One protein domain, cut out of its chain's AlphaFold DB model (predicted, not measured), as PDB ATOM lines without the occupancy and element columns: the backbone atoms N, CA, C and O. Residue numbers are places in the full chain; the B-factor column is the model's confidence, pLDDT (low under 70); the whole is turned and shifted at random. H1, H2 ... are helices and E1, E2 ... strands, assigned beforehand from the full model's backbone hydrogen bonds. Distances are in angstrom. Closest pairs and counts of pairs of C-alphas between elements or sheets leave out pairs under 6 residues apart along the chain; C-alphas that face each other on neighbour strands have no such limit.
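AT A GLANCE: This is residues 9 to 71 of the 73 residues of an uncharacterized protein of Candidatus Methanoperedens nitroreducens (UniProt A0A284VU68). A long helix, H1, and a second one, H2, meet near their ends in an L-shaped corner, and the chain goes on from both arms of the L: a short strand, E1, with a small turn-back at its start lies off the beginning of H1, and a link runs from the end of H2 to a small end helix, H3. The shape is open, with few contacts between its parts. The printed part has 63 residues with three named helices and one named strand, in the order E1, H1, H2, H3, and its class is mostly helix. It is extended, with a radius of gyration of the C-alphas of 20.8 A, and the C-alphas span 64 by 30 by 20 A.

IN THESE COORDINATES: Find C-alpha 18 at (271.669, 238.085, 334.807); from there H1, residues 18 to 39, runs 31.5 A to C-alpha 39 at (248.600, 229.913, 314.981). Next look at residues 41 to 55, which are H2, 21.3 A from first to last C-alpha. Before H1 you will find E1, residues 13 to 15, 6.2 A long. After H2 comes H3, residues 65 to 69, also 6.2 A long, which ends with C-alpha 69 at (231.250, 254.770, 326.587).

HOW THE PARTS SIT: Begin at the end of H1, where H1 and H2 only just touch, with 3 pairs of C-alphas within 8 A, and only at the corner by their link. H1 takes part with residues 37 to 38 alone and H2 with residues 43 to 44 alone; the closest C-alphas are those of Leu 38 and Ile 44, 6.4 A apart. The lines of the two helices are about perpendicular, at 82 degrees, and their centres are 22.6 A apart. Look back to E1 and you will find it apart from H1, H2 and H3; it pairs with no named strand, but its residues 13 to 14 pair with residues 9 to 10, antiparallel. At the other end, H3 is apart from both H1 and H2. In H1, H2 and H3 every O i to N i+4 pair is within hydrogen-bond range.

THE WHOLE: Look at the C-alphas of Asp 11 and Ala 70, the two farthest apart, at 64.3 A. Residues 9 to 36 stand free, and so do residues 60 to 71, of which 65 to 69 belong to H3. The printed part, residues 9 to 71 of a full chain of 73, has no cut. The links E1 to H1 and H1 to H2 are tight, and the link H2 to H3, 9 residues, is short. In the B-factor column the mean pLDDT of the printed part is 94.2, and no printed residue is under 70.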
ATOM      1  N   GLU A   9     283.850 232.918 330.086       88.81
ATOM      2  CA  GLU A   9     284.284 231.626 330.617       88.81
ATOM      3  C   GLU A   9     285.141 231.847 331.869       88.81
ATOM      4  O   GLU A   9     286.166 232.527 331.820       88.81
ATOM      5  N   VAL A  10     284.715 231.275 332.996       90.19
ATOM      6  CA  VAL A  10     285.415 231.330 334.287       90.19
ATOM      7  C   VAL A  10     285.448 229.924 334.874       90.19
ATOM      8  O   VAL A  10     284.403 229.300 335.035       90.19
ATOM      9  N   ASP A  11     286.636 229.406 335.189       89.94
ATOM     10  CA  ASP A  11     286.830 228.072 335.781       89.94
ATOM     11  C   ASP A  11     286.120 226.930 335.013       89.94
ATOM     12  O   ASP A  11     285.419 226.106 335.610       89.94
ATOM     13  N   ASN A  12     286.264 226.886 333.681       89.75
ATOM     14  CA  ASN A  12     285.553 225.962 332.775       89.75
ATOM     15  C   ASN A  12     284.011 226.048 332.864       89.75
ATOM     16  O   ASN A  12     283.306 225.086 332.542       89.75
ATOM     17  N   LYS A  13     283.459 227.180 333.314       87.94
ATOM     18  CA  LYS A  13     282.016 227.451 333.334       87.94
ATOM     19  C   LYS A  13     281.700 228.656 332.469       87.94
ATOM     20  O   LYS A  13     282.378 229.675 332.538       87.94
ATOM     21  N   VAL A  14     280.617 228.548 331.711       88.62
ATOM     22  CA  VAL A  14     280.053 229.661 330.949       88.62
ATOM     23  C   VAL A  14     279.136 230.464 331.867       88.62
ATOM     24  O   VAL A  14     278.181 229.920 332.422       88.62
ATOM     25  N   ILE A  15     279.436 231.748 332.039       91.12
ATOM     26  CA  ILE A  15     278.661 232.685 332.848       91.12
ATOM     27  C   ILE A  15     278.013 233.708 331.919       91.12
ATOM     28  O   ILE A  15     278.673 234.334 331.090       91.12
ATOM     29  N   ILE A  16     276.706 233.874 332.092       91.81
ATOM     30  CA  ILE A  16     275.909 234.903 331.429       91.81
ATOM     31  C   ILE A  16     275.480 235.898 332.512       91.81
ATOM     32  O   ILE A  16     274.967 235.463 333.553       91.81
ATOM     33  N   PRO A  17     275.685 237.213 332.322       91.12
ATOM     34  CA  PRO A  17     275.140 238.213 333.223       91.12
ATOM     35  C   PRO A  17     273.628 238.061 333.331       91.12
ATOM     36  O   PRO A  17     272.936 237.841 332.338       91.12
ATOM     37  N   LYS A  18     273.102 238.222 334.545       91.56
ATOM     38  CA  LYS A  18     271.669 238.085 334.807       91.56
ATOM     39  C   LYS A  18     270.821 238.960 333.873       91.56
ATOM     40  O   LYS A  18     269.830 238.476 333.344       91.56
ATOM     41  N   GLU A  19     271.237 240.204 333.648       90.88
ATOM     42  CA  GLU A  19     270.533 241.155 332.777       90.88
ATOM     43  C   GLU A  19     270.419 240.650 331.333       90.88
ATOM     44  O   GLU A  19     269.377 240.804 330.703       90.88
ATOM     45  N   ASP A  20     271.467 240.012 330.808       90.56
ATOM     46  CA  ASP A  20     271.438 239.456 329.454       90.56
ATOM     47  C   ASP A  20     270.595 238.178 329.393       90.56
ATOM     48  O   ASP A  20     269.912 237.940 328.402       90.56
ATOM     49  N   PHE A  21     270.568 237.386 330.467       91.12
ATOM     50  CA  PHE A  21     269.659 236.246 330.565       91.12
ATOM     51  C   PHE A  21     268.186 236.681 330.631       91.12
ATOM     52  O   PHE A  21     267.347 236.092 329.958       91.12
ATOM     53  N   GLU A  22     267.864 237.735 331.385       93.25
ATOM     54  CA  GLU A  22     266.506 238.294 331.458       93.25
ATOM     55  C   GLU A  22     266.019 238.812 330.096       93.25
ATOM     56  O   GLU A  22     264.860 238.591 329.748       93.25
ATOM     57  N   LYS A  23     266.901 239.420 329.289       91.06
ATOM     58  CA  LYS A  23     266.576 239.794 327.900       91.06
ATOM     59  C   LYS A  23     266.238 238.578 327.044       91.06
ATOM     60  O   LYS A  23     265.230 238.598 326.352       91.06
ATOM     61  N   ILE A  24     267.030 237.504 327.131       91.12
ATOM     62  CA  ILE A  24     266.763 236.265 326.381       91.12
ATOM     63  C   ILE A  24     265.383 235.709 326.735       91.12
ATOM     64  O   ILE A  24     264.653 235.285 325.845       91.12
ATOM     65  N   ILE A  25     265.015 235.709 328.019       94.25
ATOM     66  CA  ILE A  25     263.681 235.264 328.442       94.25
ATOM     67  C   ILE A  25     262.594 236.142 327.816       94.25
ATOM     68  O   ILE A  25     261.667 235.604 327.219       94.25
ATOM     69  N   ALA A  26     262.736 237.467 327.874       93.81
ATOM     70  CA  ALA A  26     261.772 238.385 327.271       93.81
ATOM     71  C   ALA A  26     261.635 238.192 325.746       93.81
ATOM     72  O   ALA A  26     260.522 238.201 325.220       93.81
ATOM     73  N   ASP A  27     262.748 237.969 325.042       92.62
ATOM     74  CA  ASP A  27     262.748 237.696 323.602       92.62
ATOM     75  C   ASP A  27     262.046 236.371 323.282       92.62
ATOM     76  O   ASP A  27     261.257 236.289 322.340       92.62
ATOM     77  N   VAL A  28     262.306 235.328 324.075       95.12
ATOM     78  CA  VAL A  28     261.654 234.020 323.924       95.12
ATOM     79  C   VAL A  28     260.151 234.137 324.166       95.12
ATOM     80  O   VAL A  28     259.381 233.619 323.360       95.12
ATOM     81  N   ASP A  29     259.730 234.852 325.208       96.75
ATOM     82  CA  ASP A  29     258.315 235.084 325.504       96.75
ATOM     83  C   ASP A  29     257.622 235.833 324.354       96.75
ATOM     84  O   ASP A  29     256.556 235.417 323.899       96.75
ATOM     85  N   SER A  30     258.260 236.871 323.802       96.69
ATOM     86  CA  SER A  30     257.731 237.610 322.647       96.69
ATOM     87  C   SER A  30     257.612 236.739 321.388       96.69
ATOM     88  O   SER A  30     256.648 236.857 320.621       96.69
ATOM     89  N   LEU A  31     258.568 235.833 321.162       96.81
ATOM     90  CA  LEU A  31     258.511 234.880 320.052       96.81
ATOM     91  C   LEU A  31     257.396 233.849 320.241       96.81
ATOM     92  O   LEU A  31     256.734 233.500 319.261       96.81
ATOM     93  N   ILE A  32     257.174 233.377 321.471       97.62
ATOM     94  CA  ILE A  32     256.062 232.476 321.800       97.62
ATOM     95  C   ILE A  32     254.732 233.183 321.540       97.62
ATOM     96  O   ILE A  32     253.922 232.649 320.788       97.62
ATOM     97  N   GLU A  33     254.543 234.400 322.053       96.69
ATOM     98  CA  GLU A  33     253.334 235.201 321.814       96.69
ATOM     99  C   GLU A  33     253.091 235.400 320.309       96.69
ATOM    100  O   GLU A  33     251.990 235.188 319.799       96.69
ATOM    101  N   THR A  34     254.142 235.728 319.553       96.56
ATOM    102  CA  THR A  34     254.048 235.863 318.093       96.56
ATOM    103  C   THR A  34     253.621 234.549 317.431       96.56
ATOM    104  O   THR A  34     252.799 234.555 316.512       96.56
ATOM    105  N   ALA A  35     254.158 233.411 317.876       96.69
ATOM    106  CA  ALA A  35     253.785 232.098 317.359       96.69
ATOM    107  C   ALA A  35     252.327 231.740 317.695       96.69
ATOM    108  O   ALA A  35     251.628 231.195 316.840       96.69
ATOM    109  N   GLU A  36     251.856 232.083 318.895       96.31
ATOM    110  CA  GLU A  36     250.461 231.915 319.310       96.31
ATOM    111  C   GLU A  36     249.526 232.733 318.417       96.31
ATOM    112  O   GLU A  36     248.587 232.169 317.847       96.31
ATOM    113  N   ILE A  37     249.840 234.012 318.182       96.94
ATOM    114  CA  ILE A  37     249.085 234.871 317.261       96.94
ATOM    115  C   ILE A  37     249.050 234.264 315.853       96.94
ATOM    116  O   ILE A  37     247.985 234.162 315.248       96.94
ATOM    117  N   LEU A  38     250.197 233.818 315.325       95.94
ATOM    118  CA  LEU A  38     250.295 233.216 313.988       95.94
ATOM    119  C   LEU A  38     249.543 231.886 313.859       95.94
ATOM    120  O   LEU A  38     249.160 231.506 312.748       95.94
ATOM    121  N   SER A  39     249.350 231.169 314.965       97.06
ATOM    122  CA  SER A  39     248.600 229.913 314.981       97.06
ATOM    123  C   SER A  39     247.088 230.126 314.832       97.06
ATOM    124  O   SER A  39     246.392 229.241 314.322       97.06
ATOM    125  N   ASP A  40     246.587 231.311 315.190       97.94
ATOM    126  CA  ASP A  40     245.182 231.688 315.078       97.94
ATOM    127  C   ASP A  40     244.902 232.424 313.753       97.94
ATOM    128  O   ASP A  40     245.256 233.585 313.529       97.94
ATOM    129  N   LYS A  41     244.213 231.730 312.840       97.00
ATOM    130  CA  LYS A  41     243.868 232.271 311.518       97.00
ATOM    131  C   LYS A  41     242.875 233.429 311.580       97.00
ATOM    132  O   LYS A  41     242.940 234.300 310.711       97.00
ATOM    133  N   GLU A  42     241.944 233.409 312.531       97.88
ATOM    134  CA  GLU A  42     240.936 234.459 312.671       97.88
ATOM    135  C   GLU A  42     241.598 235.735 313.184       97.88
ATOM    136  O   GLU A  42     241.448 236.793 312.570       97.88
ATOM    137  N   LEU A  43     242.424 235.611 314.222       97.38
ATOM    138  CA  LEU A  43     243.184 236.728 314.772       97.38
ATOM    139  C   LEU A  43     244.102 237.365 313.720       97.38
ATOM    140  O   LEU A  43     244.101 238.584 313.547       97.38
ATOM    141  N   ILE A  44     244.830 236.560 312.939       97.62
ATOM    142  CA  ILE A  44     245.666 237.079 311.845       97.62
ATOM    143  C   ILE A  44     244.845 237.830 310.795       97.62
ATOM    144  O   ILE A  44     245.307 238.839 310.255       97.62
ATOM    145  N   GLN A  45     243.639 237.355 310.479       97.81
ATOM    146  CA  GLN A  45     242.768 238.050 309.539       97.81
ATOM    147  C   GLN A  45     242.303 239.399 310.110       97.81
ATOM    148  O   GLN A  45     242.396 240.409 309.412       97.81
ATOM    149  N   GLN A  46     241.904 239.440 311.384       97.69
ATOM    150  CA  GLN A  46     241.517 240.673 312.080       97.69
ATOM    151  C   GLN A  46     242.670 241.686 312.149       97.69
ATOM    152  O   GLN A  46     242.459 242.878 311.910       97.69
ATOM    153  N   ILE A  47     243.902 241.229 312.404       97.12
ATOM    154  CA  ILE A  47     245.104 242.079 312.397       97.12
ATOM    155  C   ILE A  47     245.310 242.698 311.010       97.12
ATOM    156  O   ILE A  47     245.470 243.913 310.896       97.12
ATOM    157  N   LYS A  48     245.245 241.898 309.937       97.12
ATOM    158  CA  LYS A  48     245.408 242.392 308.556       97.12
ATOM    159  C   LYS A  48     244.345 243.414 308.163       97.12
ATOM    160  O   LYS A  48     244.651 244.393 307.481       97.12
ATOM    161  N   GLU A  49     243.099 243.185 308.559       97.69
ATOM    162  CA  GLU A  49     242.005 244.125 308.306       97.69
ATOM    163  C   GLU A  49     242.206 245.428 309.079       97.69
ATOM    164  O   GLU A  49     242.107 246.500 308.485       97.69
ATOM    165  N   SER A  50     242.612 245.332 310.346       96.75
ATOM    166  CA  SER A  50     242.936 246.489 311.182       96.75
ATOM    167  C   SER A  50     244.091 247.310 310.600       96.75
ATOM    168  O   SER A  50     244.004 248.534 310.519       96.75
ATOM    169  N   GLU A  51     245.159 246.667 310.118       97.56
ATOM    170  CA  GLU A  51     246.263 247.361 309.441       97.56
ATOM    171  C   GLU A  51     245.802 248.117 308.191       97.56
ATOM    172  O   GLU A  51     246.276 249.225 307.917       97.56
ATOM    173  N   ARG A  52     244.899 247.517 307.405       97.75
ATOM    174  CA  ARG A  52     244.315 248.167 306.229       97.75
ATOM    175  C   ARG A  52     243.478 249.371 306.644       97.75
ATOM    176  O   ARG A  52     243.657 250.440 306.067       97.75
ATOM    177  N   ASP A  53     242.620 249.223 307.644       97.75
ATOM    178  CA  ASP A  53     241.763 250.305 308.124       97.75
ATOM    179  C   ASP A  53     242.591 251.484 308.660       97.75
ATOM    180  O   ASP A  53     242.292 252.637 308.343       97.75
ATOM    181  N   ILE A  54     243.704 251.218 309.357       96.94
ATOM    182  CA  ILE A  54     244.664 252.250 309.780       96.94
ATOM    183  C   ILE A  54     245.276 252.969 308.572       96.94
ATOM    184  O   ILE A  54     245.286 254.200 308.531       96.94
ATOM    185  N   LYS A  55     245.761 252.223 307.570       96.88
ATOM    186  CA  LYS A  55     246.361 252.796 306.348       96.88
ATOM    187  C   LYS A  55     245.367 253.628 305.537       96.88
ATOM    188  O   LYS A  55     245.755 254.625 304.935       96.88
ATOM    189  N   GLU A  56     244.099 253.231 305.528       97.62
ATOM    190  CA  GLU A  56     243.011 253.930 304.840       97.62
ATOM    191  C   GLU A  56     242.414 255.081 305.671       97.62
ATOM    192  O   GLU A  56     241.520 255.782 305.198       97.62
ATOM    193  N   GLY A  57     242.895 255.299 306.900       96.38
ATOM    194  CA  GLY A  57     242.403 256.351 307.788       96.38
ATOM    195  C   GLY A  57     241.016 256.074 308.375       96.38
ATOM    196  O   GLY A  57     240.387 256.987 308.908       96.38
ATOM    197  N   LYS A  58     240.534 254.827 308.325       95.81
ATOM    198  CA  LYS A  58     239.291 254.374 308.971       95.81
ATOM    199  C   LYS A  58     239.500 254.160 310.472       95.81
ATOM    200  O   LYS A  58     239.227 253.097 311.020       95.81
ATOM    201  N   VAL A  59     240.007 255.186 311.142       93.06
ATOM    202  CA  VAL A  59     240.317 255.174 312.571       93.06
ATOM    203  C   VAL A  59     239.436 256.176 313.303       93.06
ATOM    204  O   VAL A  59     239.098 257.237 312.774       93.06
ATOM    205  N   LYS A  60     239.070 255.854 314.543       89.94
ATOM    206  CA  LYS A  60     238.361 256.770 315.438       89.94
ATOM    207  C   LYS A  60     239.300 257.182 316.562       89.94
ATOM    208  O   LYS A  60     239.708 256.353 317.368       89.94
ATOM    209  N   GLU A  61     239.633 258.465 316.620       92.06
ATOM    210  CA  GLU A  61     240.400 259.019 317.732       92.06
ATOM    211  C   GLU A  61     239.503 259.134 318.975       92.06
ATOM    212  O   GLU A  61     238.405 259.690 318.913       92.06
ATOM    213  N   ILE A  62     239.971 258.611 320.107       94.06
ATOM    214  CA  ILE A  62     239.271 258.662 321.394       94.06
ATOM    215  C   ILE A  62     239.839 259.836 322.198       94.06
ATOM    216  O   ILE A  62     241.014 259.819 322.559       94.06
ATOM    217  N   LYS A  63     239.024 260.863 322.481       95.31
ATOM    218  CA  LYS A  63     239.464 262.091 323.185       95.31
ATOM    219  C   LYS A  63     238.881 262.233 324.579       95.31
ATOM    220  O   LYS A  63     239.339 263.055 325.369       95.31
ATOM    221  N   SER A  64     237.839 261.471 324.876       95.94
ATOM    222  CA  SER A  64     237.090 261.600 326.112       95.94
ATOM    223  C   SER A  64     236.518 260.266 326.562       95.94
ATOM    224  O   SER A  64     236.325 259.343 325.772       95.94
ATOM    225  N   LYS A  65     236.159 260.193 327.846       93.31
ATOM    226  CA  LYS A  65     235.422 259.051 328.396       93.31
ATOM    227  C   LYS A  65     234.130 258.769 327.616       93.31
ATOM    228  O   LYS A  65     233.814 257.615 327.365       93.31
ATOM    229  N   LYS A  66     233.433 259.817 327.164       92.50
ATOM    230  CA  LYS A  66     232.200 259.685 326.377       92.50
ATOM    231  C   LYS A  66     232.424 258.921 325.068       92.50
ATOM    232  O   LYS A  66     231.539 258.191 324.635       92.50
ATOM    233  N   ASP A  67     233.594 259.076 324.449       92.56
ATOM    234  CA  ASP A  67     233.930 258.364 323.213       92.56
ATOM    235  C   ASP A  67     234.119 256.861 323.455       92.56
ATOM    236  O   ASP A  67     233.765 256.075 322.578       92.56
ATOM    237  N   ILE A  68     234.632 256.483 324.636       91.31
ATOM    238  CA  ILE A  68     234.772 255.091 325.093       91.31
ATOM    239  C   ILE A  68     233.401 254.504 325.416       91.31
ATOM    240  O   ILE A  68     233.074 253.425 324.933       91.31
ATOM    241  N   ASP A  69     232.589 255.223 326.193       93.12
ATOM    242  CA  ASP A  69     231.250 254.770 326.587       93.12
ATOM    243  C   ASP A  69     230.382 254.466 325.344       93.12
ATOM    244  O   ASP A  69     229.597 253.524 325.340       93.12
ATOM    245  N   ALA A  70     230.579 255.214 324.251       88.38
ATOM    246  CA  ALA A  70     229.896 255.018 322.973       88.38
ATOM    247  C   ALA A  70     230.376 253.806 322.141       88.38
ATOM    248  O   ALA A  70     229.821 253.578 321.070       88.38
ATOM    249  N   LEU A  71     231.411 253.066 322.560       86.06
ATOM    250  CA  LEU A  71     231.860 251.834 321.883       86.06
ATOM    251  C   LEU A  71     231.129 250.578 322.378       86.06
ATOM    252  O   LEU A  71     231.178 249.550 321.712       86.06
TER     253      LEU A  71